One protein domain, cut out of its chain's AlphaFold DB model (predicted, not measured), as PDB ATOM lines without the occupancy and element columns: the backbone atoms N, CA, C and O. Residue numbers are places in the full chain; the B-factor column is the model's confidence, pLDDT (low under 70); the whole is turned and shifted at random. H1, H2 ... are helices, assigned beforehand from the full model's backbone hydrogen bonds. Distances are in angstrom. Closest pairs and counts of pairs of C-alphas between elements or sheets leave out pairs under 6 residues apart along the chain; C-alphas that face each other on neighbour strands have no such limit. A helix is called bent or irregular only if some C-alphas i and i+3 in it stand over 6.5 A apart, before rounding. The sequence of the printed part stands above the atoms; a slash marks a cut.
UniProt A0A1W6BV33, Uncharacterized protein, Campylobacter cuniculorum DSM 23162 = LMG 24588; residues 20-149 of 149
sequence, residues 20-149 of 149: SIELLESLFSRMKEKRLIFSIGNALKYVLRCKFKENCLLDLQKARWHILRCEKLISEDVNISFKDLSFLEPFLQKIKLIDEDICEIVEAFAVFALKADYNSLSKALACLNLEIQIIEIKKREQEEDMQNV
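What this domain is: This is residues 20 to 149 of the 149 residues of an uncharacterized protein of Campylobacter cuniculorum DSM 23162 = LMG 24588 (UniProt A0A1W6BV33). Two layers of three helices lie face to face, H1, H2 and H3 in one and H4, H5 and H6 in the other, with a four-helix bundle of H2, H3, H5 and H6 packed side by side and the short H1 and H4 along one side of it. The link of residues 70 to 88 passes round one end from the first layer to the second, and at the opposite end residues 140 to 149, of which 140 to 147 belong to H6, stick out as a free arm. The printed part has 130 residues, with six named helices in the order H1 to H6 and no named strand, and its class is all helix. It is compact, with a radius of gyration of the C-alphas of 15.7 A, yet elongated in outline, with spans of 56 by 31 by 20 A.

How they stand to each other: Start at H1, residues 20 to 28, and go on to H2, residues 34 to 52; they form a helical hairpin and touch, closest at the C-alphas of Phe 28 and Ile 37, 6.5 A apart, at a shallow tilt of 26 degrees. H2 also forms a hairpin with H3, residues 56 to 69; the two touch at a shallow tilt of 10 degrees, opposite ways, and their closest C-alphas, of Ala 43 and Ala 63, are 4.0 A apart. Next look at H4, residues 89 to 96, which is apart from H3 but close to H1, not clearly touching it, with the C-alphas of Leu 23 and Phe 91 closest at 6.8 A. H4 and H5, residues 100 to 115, make a hairpin in which H5 touches H4 with residues 102 to 107 alone; the closest C-alphas, of Lys 96 and Cys 103, are 5.1 A apart, and the tilt of 36 degrees is only just steep. H5 touches H2 as well, opposite ways at a shallow tilt of 3 degrees, closest at the C-alphas of Leu 44 and Val 106, 6.6 A apart. H2 and H5 are the hubs, each touching three other helices. H6, residues 118 to 147, forms a hairpin with H5 and touches it with residues 120 to 131 alone, at a shallow tilt of 26 degrees; the C-alphas of Phe 112 and Ser 120 are the closest, 4.7 A apart. H6 also touches H3, opposite ways at a shallow tilt of 26 degrees, where the C-alphas of Leu 57 and Ile 132 come closest at 6.4 A. H3 and H5 are only just apart, with their closest C-alphas at 8.4 A. In H1, H3, H5 and H6 every O i to N i+4 pair is within hydrogen-bond range; in H2 it is 11 of 15 and in H4 3 of 4.

Where its parts are: Find C-alpha 20 at (142.031, 162.803, 210.754), where H1, nine residues, begins. H2 starts at C-alpha 34, (153.965, 176.237, 217.343), and measures 28.7 A from first to last C-alpha; it is irregular, with C-alphas 48 and 51 7.6 A apart. H3 measures 20.4 A, H4 has eight residues, and H5 measures 22.5 A. H6, the longest, runs 43.0 A to C-alpha 147 at (144.423, 160.553, 171.462).

The domain as a whole: The C-alphas of Asp 77 and Val 149, the two farthest apart, are 57.1 A from each other. Without residues 140 to 149, which stand free, the body spans 41 by 30 by 19 A. The printed part has no cut and ends at the chain's last residue. Look for the one long link between H3 and H4, 19 residues; the other links are tight. The mean pLDDT of the printed part is 90.9, and residues 75 to 83 and 148 to 149 of this predicted model are under 70.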
ATOM      1  N   SER A  20     140.791 162.086 211.101       92.31
ATOM      2  CA  SER A  20     142.031 162.803 210.754       92.31
ATOM      3  C   SER A  20     142.473 163.801 211.838       92.31
ATOM      4  O   SER A  20     143.670 164.003 212.028       92.31
ATOM      5  N   ILE A  21     141.523 164.401 212.567       93.44
ATOM      6  CA  ILE A  21     141.801 165.318 213.677       93.44
ATOM      7  C   ILE A  21     142.523 164.647 214.855       93.44
ATOM      8  O   ILE A  21     143.386 165.285 215.446       93.44
ATOM      9  N   GLU A  22     142.273 163.367 215.140       95.25
ATOM     10  CA  GLU A  22     142.921 162.616 216.228       95.25
ATOM     11  C   GLU A  22     144.440 162.526 216.009       95.25
ATOM     12  O   GLU A  22     145.229 162.768 216.927       95.25
ATOM     13  N   LEU A  23     144.868 162.248 214.769       96.25
ATOM     14  CA  LEU A  23     146.285 162.263 214.388       96.25
ATOM     15  C   LEU A  23     146.874 163.664 214.571       96.25
ATOM     16  O   LEU A  23     147.947 163.816 215.162       96.25
ATOM     17  N   LEU A  24     146.171 164.691 214.080       96.25
ATOM     18  CA  LEU A  24     146.630 166.078 214.154       96.25
ATOM     19  C   LEU A  24     146.801 166.542 215.606       96.25
ATOM     20  O   LEU A  24     147.848 167.086 215.947       96.25
ATOM     21  N   GLU A  25     145.827 166.289 216.479       95.94
ATOM     22  CA  GLU A  25     145.895 166.634 217.905       95.94
ATOM     23  C   GLU A  25     147.050 165.911 218.612       95.94
ATOM     24  O   GLU A  25     147.833 166.523 219.358       95.94
ATOM     25  N   SER A  26     147.215 164.617 218.321       94.94
ATOM     26  CA  SER A  26     148.304 163.807 218.865       94.94
ATOM     27  C   SER A  26     149.682 164.350 218.462       94.94
ATOM     28  O   SER A  26     150.580 164.465 219.304       94.94
ATOM     29  N   LEU A  27     149.837 164.781 217.207       95.06
ATOM     30  CA  LEU A  27     151.066 165.390 216.701       95.06
ATOM     31  C   LEU A  27     151.301 166.798 217.273       95.06
ATOM     32  O   LEU A  27     152.380 167.091 217.795       95.06
ATOM     33  N   PHE A  28     150.301 167.681 217.221       94.56
ATOM     34  CA  PHE A  28     150.444 169.099 217.584       94.56
ATOM     35  C   PHE A  28     150.752 169.315 219.062       94.56
ATOM     36  O   PHE A  28     151.494 170.242 219.416       94.56
ATOM     37  N   SER A  29     150.233 168.448 219.933       93.38
ATOM     38  CA  SER A  29     150.569 168.458 221.361       93.38
ATOM     39  C   SER A  29     152.071 168.237 221.611       93.38
ATOM     40  O   SER A  29     152.607 168.735 222.601       93.38
ATOM     41  N   ARG A  30     152.788 167.586 220.682       91.81
ATOM     42  CA  ARG A  30     154.217 167.235 220.803       91.81
ATOM     43  C   ARG A  30     155.169 168.156 220.039       91.81
ATOM     44  O   ARG A  30     156.372 168.145 220.337       91.81
ATOM     45  N   MET A  31     154.646 168.958 219.107       90.00
ATOM     46  CA  MET A  31     155.407 169.947 218.339       90.00
ATOM     47  C   MET A  31     155.946 171.055 219.248       90.00
ATOM     48  O   MET A  31     155.175 171.681 219.984       90.00
ATOM     49  N   LYS A  32     157.256 171.318 219.173       86.38
ATOM     50  CA  LYS A  32     157.889 172.440 219.886       86.38
ATOM     51  C   LYS A  32     157.616 173.764 219.181       86.38
ATOM     52  O   LYS A  32     157.218 174.731 219.821       86.38
ATOM     53  N   GLU A  33     157.783 173.782 217.862       87.88
ATOM     54  CA  GLU A  33     157.574 174.977 217.057       87.88
ATOM     55  C   GLU A  33     156.087 175.152 216.724       87.88
ATOM     56  O   GLU A  33     155.541 174.534 215.806       87.88
ATOM     57  N   LYS A  34     155.406 176.003 217.495       90.50
ATOM     58  CA  LYS A  34     153.965 176.237 217.343       90.50
ATOM     59  C   LYS A  34     153.624 177.037 216.083       90.50
ATOM     60  O   LYS A  34     152.523 176.873 215.562       90.50
ATOM     61  N   ARG A  35     154.558 177.828 215.533       92.25
ATOM     62  CA  ARG A  35     154.356 178.587 214.282       92.25
ATOM     63  C   ARG A  35     154.132 177.671 213.075       92.25
ATOM     64  O   ARG A  35     153.482 178.079 212.115       92.25
ATOM     65  N   LEU A  36     154.615 176.426 213.133       93.25
ATOM     66  CA  LEU A  36     154.451 175.440 212.063       93.25
ATOM     67  C   LEU A  36     153.074 174.763 212.044       93.25
ATOM     68  O   LEU A  36     152.660 174.287 210.985       93.25
ATOM     69  N   ILE A  37     152.345 174.739 213.169       95.31
ATOM     70  CA  ILE A  37     151.102 173.956 213.329       95.31
ATOM     71  C   ILE A  37     150.088 174.255 212.226       95.31
ATOM     72  O   ILE A  37     149.532 173.333 211.634       95.31
ATOM     73  N   PHE A  38     149.863 175.533 211.910       96.00
ATOM     74  CA  PHE A  38     148.874 175.917 210.903       96.00
ATOM     75  C   PHE A  38     149.194 175.336 209.520       96.00
ATOM     76  O   PHE A  38     148.319 174.789 208.842       96.00
ATOM     77  N   SER A  39     150.448 175.457 209.087       97.00
ATOM     78  CA  SER A  39     150.882 174.979 207.777       97.00
ATOM     79  C   SER A  39     150.913 173.453 207.732       97.00
ATOM     80  O   SER A  39     150.338 172.867 206.819       97.00
ATOM     81  N   ILE A  40     151.489 172.806 208.748       97.06
ATOM     82  CA  ILE A  40     151.581 171.344 208.823       97.06
ATOM     83  C   ILE A  40     150.195 170.705 208.905       97.06
ATOM     84  O   ILE A  40     149.921 169.744 208.191       97.06
ATOM     85  N   GLY A  41     149.282 171.271 209.695       97.38
ATOM     86  CA  GLY A  41     147.920 170.759 209.802       97.38
ATOM     87  C   GLY A  41     147.143 170.817 208.499       97.38
ATOM     88  O   GLY A  41     146.469 169.855 208.134       97.38
ATOM     89  N   ASN A  42     147.268 171.915 207.753       97.94
ATOM     90  CA  ASN A  42     146.658 171.988 206.432       97.94
ATOM     91  C   ASN A  42     147.315 171.018 205.449       97.94
ATOM     92  O   ASN A  42     146.593 170.364 204.700       97.94
ATOM     93  N   ALA A  43     148.643 170.888 205.469       98.06
ATOM     94  CA  ALA A  43     149.351 169.960 204.601       98.06
ATOM     95  C   ALA A  43     148.915 168.505 204.841       98.06
ATOM     96  O   ALA A  43     148.480 167.845 203.900       98.06
ATOM     97  N   LEU A  44     148.920 168.047 206.097       97.88
ATOM     98  CA  LEU A  44     148.449 166.712 206.484       97.88
ATOM     99  C   LEU A  44     146.980 166.494 206.119       97.88
ATOM    100  O   LEU A  44     146.632 165.460 205.561       97.88
ATOM    101  N   LYS A  45     146.114 167.486 206.356       95.75
ATOM    102  CA  LYS A  45     144.699 167.421 205.961       95.75
ATOM    103  C   LYS A  45     144.531 167.191 204.458       95.75
ATOM    104  O   LYS A  45     143.629 166.460 204.060       95.75
ATOM    105  N   TYR A  46     145.338 167.849 203.624       96.81
ATOM    106  CA  TYR A  46     145.278 167.665 202.174       96.81
ATOM    107  C   TYR A  46     145.832 166.305 201.742       96.81
ATOM    108  O   TYR A  46     145.199 165.660 200.915       96.81
ATOM    109  N   VAL A  47     146.939 165.849 202.335       97.38
ATOM    110  CA  VAL A  47     147.518 164.520 202.069       97.38
ATOM    111  C   VAL A  47     146.544 163.406 202.452       97.38
ATOM    112  O   VAL A  47     146.222 162.561 201.628       97.38
ATOM    113  N   LEU A  48     145.985 163.435 203.663       95.62
ATOM    114  CA  LEU A  48     145.095 162.373 204.138       95.62
ATOM    115  C   LEU A  48     143.822 162.234 203.288       95.62
ATOM    116  O   LEU A  48     143.282 161.145 203.142       95.62
ATOM    117  N   ARG A  49     143.324 163.322 202.696       94.19
ATOM    118  CA  ARG A  49     142.073 163.278 201.924       94.19
ATOM    119  C   ARG A  49     142.267 163.110 200.415       94.19
ATOM    120  O   ARG A  49     141.265 162.948 199.725       94.19
ATOM    121  N   CYS A  50     143.489 163.221 199.886       94.44
ATOM    122  CA  CYS A  50     143.704 163.408 198.445       94.44
ATOM    123  C   CYS A  50     143.189 162.229 197.601       94.44
ATOM    124  O   CYS A  50     142.633 162.455 196.532       94.44
ATOM    125  N   LYS A  51     143.277 160.992 198.108       91.25
ATOM    126  CA  LYS A  51     142.791 159.776 197.427       91.25
ATOM    127  C   LYS A  51     141.271 159.586 197.517       91.25
ATOM    128  O   LYS A  51     140.705 158.788 196.781       91.25
ATOM    129  N   PHE A  52     140.599 160.329 198.398       88.50
ATOM    130  CA  PHE A  52     139.167 160.167 198.699       88.50
ATOM    131  C   PHE A  52     138.332 161.387 198.319       88.50
ATOM    132  O   PHE A  52     137.132 161.435 198.591       88.50
ATOM    133  N   LYS A  53     138.965 162.399 197.723       82.50
ATOM    134  CA  LYS A  53     138.325 163.631 197.284       82.50
ATOM    135  C   LYS A  53     138.696 163.914 195.834       82.50
ATOM    136  O   LYS A  53     139.824 163.679 195.433       82.50
ATOM    137  N   GLU A  54     137.734 164.464 195.100       81.69
ATOM    138  CA  GLU A  54     137.724 164.825 193.672       81.69
ATOM    139  C   GLU A  54     139.072 164.850 192.926       81.69
ATOM    140  O   GLU A  54     139.192 164.211 191.886       81.69
ATOM    141  N   ASN A  55     140.071 165.604 193.405       90.81
ATOM    142  CA  ASN A  55     141.336 165.799 192.699       90.81
ATOM    143  C   ASN A  55     142.550 165.619 193.623       90.81
ATOM    144  O   ASN A  55     142.957 166.546 194.334       90.81
ATOM    145  N   CYS A  56     143.147 164.428 193.547       94.00
ATOM    146  CA  CYS A  56     144.328 164.050 194.316       94.00
ATOM    147  C   CYS A  56     145.520 164.978 194.049       94.00
ATOM    148  O   CYS A  56     146.093 165.530 194.989       94.00
ATOM    149  N   LEU A  57     145.852 165.216 192.775       95.62
ATOM    150  CA  LEU A  57     146.987 166.053 192.377       95.62
ATOM    151  C   LEU A  57     146.873 167.473 192.944       95.62
ATOM    152  O   LEU A  57     147.825 167.995 193.523       95.62
ATOM    153  N   LEU A  58     145.692 168.085 192.833       96.06
ATOM    154  CA  LEU A  58     145.445 169.430 193.348       96.06
ATOM    155  C   LEU A  58     145.616 169.498 194.871       96.06
ATOM    156  O   LEU A  58     146.144 170.480 195.395       96.06
ATOM    157  N   ASP A  59     145.160 168.483 195.603       97.06
ATOM    158  CA  ASP A  59     145.331 168.450 197.053       97.06
ATOM    159  C   ASP A  59     146.800 168.229 197.452       97.06
ATOM    160  O   ASP A  59     147.283 168.929 198.345       97.06
ATOM    161  N   LEU A  60     147.559 167.391 196.742       97.94
ATOM    162  CA  LEU A  60     149.004 167.265 196.972       97.94
ATOM    163  C   LEU A  60     149.762 168.564 196.652       97.94
ATOM    164  O   LEU A  60     150.645 168.971 197.408       97.94
ATOM    165  N   GLN A  61     149.373 169.292 195.604       97.94
ATOM    166  CA  GLN A  61     149.936 170.612 195.297       97.94
ATOM    167  C   GLN A  61     149.630 171.644 196.397       97.94
ATOM    168  O   GLN A  61     150.499 172.443 196.762       97.94
ATOM    169  N   LYS A  62     148.429 171.610 196.991       97.94
ATOM    170  CA  LYS A  62     148.102 172.434 198.169       97.94
ATOM    171  C   LYS A  62     148.937 172.032 199.381       97.94
ATOM    172  O   LYS A  62     149.433 172.912 200.087       97.94
ATOM    173  N   ALA A  63     149.127 170.732 199.617       98.12
ATOM    174  CA  ALA A  63     150.005 170.250 200.679       98.12
ATOM    175  C   ALA A  63     151.432 170.782 200.497       98.12
ATOM    176  O   ALA A  63     152.005 171.342 201.433       98.12
ATOM    177  N   ARG A  64     151.954 170.724 199.266       98.38
ATOM    178  CA  ARG A  64     153.282 171.232 198.898       98.38
ATOM    179  C   ARG A  64     153.425 172.712 199.204       98.38
ATOM    180  O   ARG A  64     154.407 173.120 199.817       98.38
ATOM    181  N   TRP A  65     152.430 173.513 198.825       98.06
ATOM    182  CA  TRP A  65     152.418 174.945 199.121       98.06
ATOM    183  C   TRP A  65     152.516 175.222 200.627       98.06
ATOM    184  O   TRP A  65     153.290 176.080 201.049       98.06
ATOM    185  N   HIS A  66     151.776 174.478 201.453       97.88
ATOM    186  CA  HIS A  66     151.832 174.635 202.905       97.88
ATOM    187  C   HIS A  66     153.176 174.204 203.507       97.88
ATOM    188  O   HIS A  66     153.703 174.918 204.361       97.88
ATOM    189  N   ILE A  67     153.757 173.088 203.056       97.44
ATOM    190  CA  ILE A  67     155.071 172.637 203.539       97.44
ATOM    191  C   ILE A  67     156.172 173.624 203.152       97.44
ATOM    192  O   ILE A  67     156.954 174.014 204.012       97.44
ATOM    193  N   LEU A  68     156.184 174.136 201.918       96.19
ATOM    194  CA  LEU A  68     157.159 175.149 201.491       96.19
ATOM    195  C   LEU A  68     157.100 176.425 202.340       96.19
ATOM    196  O   LEU A  68     158.124 177.017 202.657       96.19
ATOM    197  N   ARG A  69     155.912 176.848 202.788       94.31
ATOM    198  CA  ARG A  69     155.793 178.016 203.682       94.31
ATOM    199  C   ARG A  69     156.490 177.833 205.024       94.31
ATOM    200  O   ARG A  69     156.775 178.831 205.683       94.31
ATOM    201  N   CYS A  70     156.728 176.592 205.435       93.38
ATOM    202  CA  CYS A  70     157.430 176.290 206.671       93.38
ATOM    203  C   CYS A  70     158.922 176.624 206.588       93.38
ATOM    204  O   CYS A  70     159.515 176.883 207.624       93.38
ATOM    205  N   GLU A  71     159.506 176.700 205.388       91.12
ATOM    206  CA  GLU A  71     160.920 177.041 205.172       91.12
ATOM    207  C   GLU A  71     161.311 178.353 205.865       91.12
ATOM    208  O   GLU A  71     162.314 178.423 206.561       91.12
ATOM    209  N   LYS A  72     160.443 179.368 205.792       86.88
ATOM    210  CA  LYS A  72     160.658 180.680 206.432       86.88
ATOM    211  C   LYS A  72     160.547 180.664 207.960       86.88
ATOM    212  O   LYS A  72     160.751 181.693 208.597       86.88
ATOM    213  N   LEU A  73     160.108 179.548 208.532       83.81
ATOM    214  CA  LEU A  73     159.817 179.386 209.956       83.81
ATOM    215  C   LEU A  73     160.812 178.443 210.644       83.81
ATOM    216  O   LEU A  73     160.787 178.346 211.870       83.81
ATOM    217  N   ILE A  74     161.672 177.775 209.871       83.94
ATOM    218  CA  ILE A  74     162.772 176.952 210.368       83.94
ATOM    219  C   ILE A  74     163.925 177.888 210.742       83.94
ATOM    220  O   ILE A  74     164.373 178.687 209.923       83.94
ATOM    221  N   SER A  75     164.391 177.822 211.989       66.31
ATOM    222  CA  SER A  75     165.611 178.507 212.434       66.31
ATOM    223  C   SER A  75     166.815 177.573 212.329       66.31
ATOM    224  O   SER A  75     166.680 176.381 212.594       66.31
ATOM    225  N   GLU A  76     167.985 178.120 211.988       61.78
ATOM    226  CA  GLU A  76     169.217 177.361 211.694       61.78
ATOM    227  C   GLU A  76     169.755 176.523 212.865       61.78
ATOM    228  O   GLU A  76     170.465 175.550 212.636       61.78
ATOM    229  N   ASP A  77     169.347 176.811 214.101       56.62
ATOM    230  CA  ASP A  77     169.833 176.112 215.287       56.62
ATOM    231  C   ASP A  77     168.705 175.453 216.071       56.62
ATOM    232  O   ASP A  77     168.175 176.018 217.030       56.62
ATOM    233  N   VAL A  78     168.362 174.210 215.726       52.38
ATOM    234  CA  VAL A  78     167.738 173.327 216.714       52.38
ATOM    235  C   VAL A  78     168.229 171.891 216.550       52.38
ATOM    236  O   VAL A  78     167.726 171.109 215.750       52.38
ATOM    237  N   ASN A  79     169.205 171.513 217.374       51.31
ATOM    238  CA  ASN A  79     169.583 170.119 217.568       51.31
ATOM    239  C   ASN A  79     168.495 169.439 218.422       51.31
ATOM    240  O   ASN A  79     168.568 169.397 219.653       51.31
ATOM    241  N   ILE A  80     167.399 169.010 217.788       54.91
ATOM    242  CA  ILE A  80     166.297 168.335 218.481       54.91
ATOM    243  C   ILE A  80     166.570 166.834 218.514       54.91
ATOM    244  O   ILE A  80     166.488 166.142 217.502       54.91
ATOM    245  N   SER A  81     166.825 166.337 219.728       56.22
ATOM    246  CA  SER A  81     166.775 164.915 220.077       56.22
ATOM    247  C   SER A  81     165.551 164.247 219.454       56.22
ATOM    248  O   SER A  81     164.423 164.704 219.663       56.22
ATOM    249  N   PHE A  82     165.790 163.154 218.727       58.09
ATOM    250  CA  PHE A  82     164.765 162.305 218.125       58.09
ATOM    251  C   PHE A  82     163.698 161.991 219.180       58.09
ATOM    252  O   PHE A  82     164.002 161.409 220.222       58.09
ATOM    253  N   LYS A  83     162.465 162.457 218.961       64.12
ATOM    254  CA  LYS A  83     161.332 162.033 219.778       64.12
ATOM    255  C   LYS A  83     160.797 160.743 219.187       64.12
ATOM    256  O   LYS A  83     160.659 160.626 217.975       64.12
ATOM    257  N   ASP A  84     160.508 159.817 220.083       75.81
ATOM    258  CA  ASP A  84     159.798 158.585 219.805       75.81
ATOM    259  C   ASP A  84     158.534 158.857 218.962       75.81
ATOM    260  O   ASP A  84     157.716 159.707 219.325       75.81
ATOM    261  N   LEU A  85     158.414 158.166 217.823       84.75
ATOM    262  CA  LEU A  85     157.251 158.207 216.927       84.75
ATOM    263  C   LEU A  85     156.210 157.138 217.287       84.75
ATOM    264  O   LEU A  85     155.180 157.070 216.626       84.75
ATOM    265  N   SER A  86     156.421 156.339 218.340       90.06
ATOM    266  CA  SER A  86     155.508 155.264 218.764       90.06
ATOM    267  C   SER A  86     154.060 155.724 218.940       90.06
ATOM    268  O   SER A  86     153.126 154.971 218.682       90.06
ATOM    269  N   PHE A  87     153.848 156.986 219.322       91.19
ATOM    270  CA  PHE A  87     152.514 157.569 219.462       91.19
ATOM    271  C   PHE A  87     151.766 157.730 218.124       91.19
ATOM    272  O   PHE A  87     150.546 157.896 218.131       91.19
ATOM    273  N   LEU A  88     152.483 157.719 216.995       93.94
ATOM    274  CA  LEU A  88     151.926 157.751 215.642       93.94
ATOM    275  C   LEU A  88     151.711 156.362 215.056       93.94
ATOM    276  O   LEU A  88     150.918 156.234 214.128       93.94
ATOM    277  N   GLU A  89     152.368 155.340 215.601       94.19
ATOM    278  CA  GLU A  89     152.341 153.974 215.079       94.19
ATOM    279  C   GLU A  89     150.914 153.457 214.812       94.19
ATOM    280  O   GLU A  89     150.660 152.981 213.704       94.19
ATOM    281  N   PRO A  90     149.923 153.639 215.716       95.94
ATOM    282  CA  PRO A  90     148.558 153.180 215.451       95.94
ATOM    283  C   PRO A  90     147.896 153.868 214.250       95.94
ATOM    284  O   PRO A  90     147.009 153.293 213.620       95.94
ATOM    285  N   PHE A  91     148.292 155.106 213.939       97.38
ATOM    286  CA  PHE A  91     147.787 155.845 212.785       97.38
ATOM    287  C   PHE A  91     148.521 155.442 211.507       97.38
ATOM    288  O   PHE A  91     147.871 155.159 210.504       97.38
ATOM    289  N   LEU A  92     149.856 155.375 211.550       96.81
ATOM    290  CA  LEU A  92     150.683 155.009 210.398       96.81
ATOM    291  C   LEU A  92     150.358 153.597 209.909       96.81
ATOM    292  O   LEU A  92     150.157 153.409 208.717       96.81
ATOM    293  N   GLN A  93     150.171 152.631 210.814       97.12
ATOM    294  CA  GLN A  93     149.753 151.275 210.442       97.12
ATOM    295  C   GLN A  93     148.422 151.263 209.685       97.12
ATOM    296  O   GLN A  93     148.294 150.599 208.659       97.12
ATOM    297  N   LYS A  94     147.430 152.028 210.156       97.12
ATOM    298  CA  LYS A  94     146.125 152.122 209.492       97.12
ATOM    299  C   LYS A  94     146.209 152.785 208.118       97.12
ATOM    300  O   LYS A  94     145.532 152.333 207.199       97.12
ATOM    301  N   ILE A  95     147.026 153.831 207.975       97.56
ATOM    302  CA  ILE A  95     147.257 154.484 206.679       97.56
ATOM    303  C   ILE A  95     147.953 153.506 205.734       97.56
ATOM    304  O   ILE A  95     147.452 153.273 204.642       97.56
ATOM    305  N   LYS A  96     149.038 152.868 206.190       97.25
ATOM    306  CA  LYS A  96     149.841 151.922 205.410       97.25
ATOM    307  C   LYS A  96     149.034 150.750 204.855       97.25
ATOM    308  O   LYS A  96     149.294 150.305 203.745       97.25
ATOM    309  N   LEU A  97     148.047 150.257 205.606       96.69
ATOM    310  CA  LEU A  97     147.150 149.189 205.144       96.69
ATOM    311  C   LEU A  97     146.287 149.589 203.938       96.69
ATOM    312  O   LEU A  97     145.750 148.711 203.265       96.69
ATOM    313  N   ILE A  98     146.107 150.888 203.697       95.69
ATOM    314  CA  ILE A  98     145.238 151.426 202.648       95.69
ATOM    315  C   ILE A  98     146.063 152.049 201.523       95.69
ATOM    316  O   ILE A  98     145.754 151.826 200.356       95.69
ATOM    317  N   ASP A  99     147.086 152.830 201.865       95.56
ATOM    318  CA  ASP A  99     147.932 153.542 200.913       95.56
ATOM    319  C   ASP A  99     149.340 153.738 201.509       95.56
ATOM    320  O   ASP A  99     149.545 154.526 202.440       95.56
ATOM    321  N   GLU A 100     150.305 152.965 201.003       96.31
ATOM    322  CA  GLU A 100     151.698 152.997 201.465       96.31
ATOM    323  C   GLU A 100     152.380 154.327 201.112       96.31
ATOM    324  O   GLU A 100     153.035 154.910 201.977       96.31
ATOM    325  N   ASP A 101     152.126 154.874 199.919       96.12
ATOM    326  CA  ASP A 101     152.700 156.148 199.467       96.12
ATOM    327  C   ASP A 101     152.237 157.305 200.371       96.12
ATOM    328  O   ASP A 101     153.022 158.152 200.811       96.12
ATOM    329  N   ILE A 102     150.947 157.326 200.725       97.06
ATOM    330  CA  ILE A 102     150.415 158.321 201.661       97.06
ATOM    331  C   ILE A 102     150.984 158.126 203.067       97.06
ATOM    332  O   ILE A 102     151.249 159.120 203.752       97.06
ATOM    333  N   CYS A 103     151.207 156.885 203.504       97.62
ATOM    334  CA  CYS A 103     151.843 156.616 204.789       97.62
ATOM    335  C   CYS A 103     153.241 157.243 204.861       97.62
ATOM    336  O   CYS A 103     153.537 157.943 205.831       97.62
ATOM    337  N   GLU A 104     154.066 157.057 203.829       97.44
ATOM    338  CA  GLU A 104     155.420 157.622 203.773       97.44
ATOM    339  C   GLU A 104     155.410 159.155 203.831       97.44
ATOM    340  O   GLU A 104     156.184 159.769 204.572       97.44
ATOM    341  N   ILE A 105     154.491 159.801 203.102       98.25
ATOM    342  CA  ILE A 105     154.354 161.264 203.124       98.25
ATOM    343  C   ILE A 105     153.937 161.748 204.521       98.25
ATOM    344  O   ILE A 105     154.498 162.722 205.033       98.25
ATOM    345  N   VAL A 106     152.963 161.083 205.152       97.81
ATOM    346  CA  VAL A 106     152.485 161.441 206.497       97.81
ATOM    347  C   VAL A 106     153.588 161.262 207.537       97.81
ATOM    348  O   VAL A 106     153.779 162.149 208.375       97.81
ATOM    349  N   GLU A 107     154.347 160.169 207.469       96.69
ATOM    350  CA  GLU A 107     155.493 159.929 208.346       96.69
ATOM    351  C   GLU A 107     156.561 161.018 208.171       96.69
ATOM    352  O   GLU A 107     156.989 161.634 209.152       96.69
ATOM    353  N   ALA A 108     156.937 161.340 206.930       96.81
ATOM    354  CA  ALA A 108     157.918 162.382 206.648       96.81
ATOM    355  C   ALA A 108     157.462 163.760 207.162       96.81
ATOM    356  O   ALA A 108     158.255 164.508 207.747       96.81
ATOM    357  N   PHE A 109     156.174 164.088 207.015       97.25
ATOM    358  CA  PHE A 109     155.596 165.321 207.552       97.25
ATOM    359  C   PHE A 109     155.610 165.339 209.078       97.25
ATOM    360  O   PHE A 109     155.889 166.382 209.667       97.25
ATOM    361  N   ALA A 110     155.334 164.211 209.730       95.50
ATOM    362  CA  ALA A 110     155.379 164.111 211.182       95.50
ATOM    363  C   ALA A 110     156.809 164.256 211.726       95.50
ATOM    364  O   ALA A 110     157.031 164.993 212.689       95.50
ATOM    365  N   VAL A 111     157.793 163.631 211.072       93.38
ATOM    366  CA  VAL A 111     159.216 163.818 211.394       93.38
ATOM    367  C   VAL A 111     159.598 165.289 211.268       93.38
ATOM    368  O   VAL A 111     160.201 165.845 212.190       93.38
ATOM    369  N   PHE A 112     159.202 165.943 210.173       93.88
ATOM    370  CA  PHE A 112     159.419 167.375 209.995       93.88
ATOM    371  C   PHE A 112     158.715 168.211 211.070       93.88
ATOM    372  O   PHE A 112     159.323 169.112 211.637       93.88
ATOM    373  N   ALA A 113     157.478 167.885 211.433       93.19
ATOM    374  CA  ALA A 113     156.736 168.602 212.467       93.19
ATOM    375  C   ALA A 113     157.424 168.573 213.839       93.19
ATOM    376  O   ALA A 113     157.332 169.532 214.610       93.19
ATOM    377  N   LEU A 114     158.103 167.469 214.160       91.12
ATOM    378  CA  LEU A 114     158.776 167.283 215.442       91.12
ATOM    379  C   LEU A 114     160.198 167.851 215.464       91.12
ATOM    380  O   LEU A 114     160.625 168.334 216.516       91.12
ATOM    381  N   LYS A 115     160.915 167.784 214.335       89.25
ATOM    382  CA  LYS A 115     162.303 168.253 214.211       89.25
ATOM    383  C   LYS A 115     162.420 169.712 213.786       89.25
ATOM    384  O   LYS A 115     163.301 170.405 214.275       89.25
ATOM    385  N   ALA A 116     161.518 170.172 212.923       90.50
ATOM    386  CA  ALA A 116     161.468 171.534 212.408       90.50
ATOM    387  C   ALA A 116     162.821 172.026 211.855       90.50
ATOM    388  O   ALA A 116     163.186 173.174 212.083       90.50
ATOM    389  N   ASP A 117     163.556 171.162 211.145       89.25
ATOM    390  CA  ASP A 117     164.874 171.461 210.567       89.25
ATOM    391  C   ASP A 117     164.872 171.327 209.030       89.25
ATOM    392  O   ASP A 117     163.964 170.737 208.434       89.25
ATOM    393  N   TYR A 118     165.902 171.868 208.371       90.62
ATOM    394  CA  TYR A 118     166.011 171.841 206.906       90.62
ATOM    395  C   TYR A 118     166.104 170.423 206.327       90.62
ATOM    396  O   TYR A 118     165.544 170.150 205.266       90.62
ATOM    397  N   ASN A 119     166.770 169.497 207.022       91.50
ATOM    398  CA  ASN A 119     166.945 168.125 206.544       91.50
ATOM    399  C   ASN A 119     165.611 167.369 206.509       91.50
ATOM    400  O   ASN A 119     165.304 166.660 205.552       91.50
ATOM    401  N   SER A 120     164.806 167.519 207.555       92.31
ATOM    402  CA  SER A 120     163.476 166.928 207.658       92.31
ATOM    403  C   SER A 120     162.471 167.613 206.732       92.31
ATOM    404  O   SER A 120     161.668 166.909 206.121       92.31
ATOM    405  N   LEU A 121     162.572 168.933 206.518       94.50
ATOM    406  CA  LEU A 121     161.803 169.634 205.480       94.50
ATOM    407  C   LEU A 121     162.114 169.082 204.084       94.50
ATOM    408  O   LEU A 121     161.202 168.766 203.323       94.50
ATOM    409  N   SER A 122     163.400 168.961 203.751       94.94
ATOM    410  CA  SER A 122     163.852 168.470 202.448       94.94
ATOM    411  C   SER A 122     163.318 167.064 202.170       94.94
ATOM    412  O   SER A 122     162.764 166.818 201.100       94.94
ATOM    413  N   LYS A 123     163.375 166.169 203.166       95.75
ATOM    414  CA  LYS A 123     162.800 164.818 203.071       95.75
ATOM    415  C   LYS A 123     161.284 164.837 202.868       95.75
ATOM    416  O   LYS A 123     160.794 164.171 201.963       95.75
ATOM    417  N   ALA A 124     160.554 165.636 203.649       97.25
ATOM    418  CA  ALA A 124     159.106 165.787 203.498       97.25
ATOM    419  C   ALA A 124     158.714 166.268 202.090       97.25
ATOM    420  O   ALA A 124     157.778 165.743 201.485       97.25
ATOM    421  N   LEU A 125     159.452 167.238 201.543       98.06
ATOM    422  CA  LEU A 125     159.244 167.721 200.180       98.06
ATOM    423  C   LEU A 125     159.611 166.674 199.127       98.06
ATOM    424  O   LEU A 125     158.909 166.576 198.125       98.06
ATOM    425  N   ALA A 126     160.682 165.906 199.331       97.94
ATOM    426  CA  ALA A 126     161.103 164.862 198.403       97.94
ATOM    427  C   ALA A 126     160.029 163.774 198.255       97.94
ATOM    428  O   ALA A 126     159.606 163.511 197.131       97.94
ATOM    429  N   CYS A 127     159.528 163.228 199.371       96.81
ATOM    430  CA  CYS A 127     158.450 162.230 199.368       96.81
ATOM    431  C   CYS A 127     157.200 162.757 198.649       96.81
ATOM    432  O   CYS A 127     156.663 162.111 197.755       96.81
ATOM    433  N   LEU A 128     156.774 163.979 198.981       98.06
ATOM    434  CA  LEU A 128     155.597 164.585 198.364       98.06
ATOM    435  C   LEU A 128     155.771 164.842 196.859       98.06
ATOM    436  O   LEU A 128     154.846 164.620 196.081       98.06
ATOM    437  N   ASN A 129     156.929 165.362 196.444       98.06
ATOM    438  CA  ASN A 129     157.185 165.682 195.040       98.06
ATOM    439  C   ASN A 129     157.271 164.416 194.181       98.06
ATOM    440  O   ASN A 129     156.845 164.463 193.031       98.06
ATOM    441  N   LEU A 130     157.791 163.313 194.728       97.69
ATOM    442  CA  LEU A 130     157.828 162.031 194.030       97.69
ATOM    443  C   LEU A 130     156.410 161.552 193.688       97.69
ATOM    444  O   LEU A 130     156.129 161.276 192.526       97.69
ATOM    445  N   GLU A 131     155.495 161.556 194.659       97.12
ATOM    446  CA  GLU A 131     154.103 161.142 194.425       97.12
ATOM    447  C   GLU A 131     153.382 162.066 193.429       97.12
ATOM    448  O   GLU A 131     152.661 161.610 192.542       97.12
ATOM    449  N   ILE A 132     153.624 163.381 193.508       97.56
ATOM    450  CA  ILE A 132     153.110 164.339 192.516       97.56
ATOM    451  C   ILE A 132     153.595 163.975 191.106       97.56
ATOM    452  O   ILE A 132     152.782 163.910 190.184       97.56
ATOM    453  N   GLN A 133     154.893 163.709 190.939       97.75
ATOM    454  CA  GLN A 133     155.471 163.349 189.642       97.75
ATOM    455  C   GLN A 133     154.886 162.045 189.097       97.75
ATOM    456  O   GLN A 133     154.558 161.978 187.913       97.75
ATOM    457  N   ILE A 134     154.708 161.031 189.949       95.69
ATOM    458  CA  ILE A 134     154.094 159.753 189.571       95.69
ATOM    459  C   ILE A 134     152.678 159.975 189.028       95.69
ATOM    460  O   ILE A 134     152.329 159.446 187.972       95.69
ATOM    461  N   ILE A 135     151.862 160.779 189.715       94.44
ATOM    462  CA  ILE A 135     150.493 161.082 189.275       94.44
ATOM    463  C   ILE A 135     150.497 161.859 187.952       94.44
ATOM    464  O   ILE A 135     149.686 161.574 187.071       94.44
ATOM    465  N   GLU A 136     151.401 162.825 187.788       95.44
ATOM    466  CA  GLU A 136     151.524 163.600 186.548       95.44
ATOM    467  C   GLU A 136     151.942 162.736 185.352       95.44
ATOM    468  O   GLU A 136     151.407 162.925 184.261       95.44
ATOM    469  N   ILE A 137     152.862 161.785 185.546       95.81
ATOM    470  CA  ILE A 137     153.271 160.829 184.507       95.81
ATOM    471  C   ILE A 137     152.076 159.974 184.083       95.81
ATOM    472  O   ILE A 137     151.719 159.986 182.909       95.81
ATOM    473  N   LYS A 138     151.393 159.337 185.043       93.50
ATOM    474  CA  LYS A 138     150.216 158.492 184.771       93.50
ATOM    475  C   LYS A 138     149.116 159.249 184.030       93.50
ATOM    476  O   LYS A 138     148.438 158.690 183.175       93.50
ATOM    477  N   LYS A 139     148.923 160.530 184.357       91.69
ATOM    478  CA  LYS A 139     147.927 161.370 183.690       91.69
ATOM    479  C   LYS A 139     148.294 161.648 182.228       91.69
ATOM    480  O   LYS A 139     147.407 161.602 181.384       91.69
ATOM    481  N   ARG A 140     149.571 161.913 181.929       92.44
ATOM    482  CA  ARG A 140     150.038 162.114 180.546       92.44
ATOM    483  C   ARG A 140     149.877 160.852 179.705       92.44
ATOM    484  O   ARG A 140     149.350 160.942 178.607       92.44
ATOM    485  N   GLU A 141     150.241 159.692 180.249       92.56
ATOM    486  CA  GLU A 141     150.081 158.399 179.566       92.56
ATOM    487  C   GLU A 141     148.609 158.141 179.189       92.56
ATOM    488  O   GLU A 141     148.305 157.796 178.052       92.56
ATOM    489  N   GLN A 142     147.669 158.423 180.099       89.38
ATOM    490  CA  GLN A 142     146.232 158.296 179.822       89.38
ATOM    491  C   GLN A 142     145.720 159.278 178.756       89.38
ATOM    492  O   GLN A 142     144.822 158.943 177.983       89.38
ATOM    493  N   GLU A 143     146.243 160.505 178.735       89.56
ATOM    494  CA  GLU A 143     145.886 161.512 177.730       89.56
ATOM    495  C   GLU A 143     146.416 161.133 176.338       89.56
ATOM    496  O   GLU A 143     145.705 161.328 175.351       89.56
ATOM    497  N   GLU A 144     147.617 160.556 176.261       88.25
ATOM    498  CA  GLU A 144     148.215 160.048 175.022       88.25
ATOM    499  C   GLU A 144     147.450 158.828 174.484       88.25
ATOM    500  O   GLU A 144     147.131 158.781 173.295       88.25
ATOM    501  N   ASP A 145     147.066 157.885 175.348       85.38
ATOM    502  CA  ASP A 145     146.282 156.707 174.955       85.38
ATOM    503  C   ASP A 145     144.912 157.086 174.372       85.38
ATOM    504  O   ASP A 145     144.488 156.517 173.370       85.38
ATOM    505  N   MET A 146     144.226 158.086 174.938       77.94
ATOM    506  CA  MET A 146     142.938 158.565 174.412       77.94
ATOM    507  C   MET A 146     143.045 159.301 173.073       77.94
ATOM    508  O   MET A 146     142.053 159.387 172.357       77.94
ATOM    509  N   GLN A 147     144.204 159.877 172.747       74.31
ATOM    510  CA  GLN A 147     144.423 160.553 171.462       74.31
ATOM    511  C   GLN A 147     144.775 159.573 170.335       74.31
ATOM    512  O   GLN A 147     144.675 159.935 169.162       74.31
ATOM    513  N   ASN A 148     145.162 158.345 170.686       69.81
ATOM    514  CA  ASN A 148     145.548 157.286 169.755       69.81
ATOM    515  C   ASN A 148     144.420 156.264 169.472       69.81
ATOM    516  O   ASN A 148     144.672 155.270 168.784       69.81
ATOM    517  N   VAL A 149     143.199 156.497 169.979       61.81
ATOM    518  CA  VAL A 149     141.972 155.696 169.756       61.81
ATOM    519  C   VAL A 149     140.971 156.486 168.920       61.81
ATOM    520  O   VAL A 149     140.369 155.874 168.007       61.81
TER     521      VAL A 149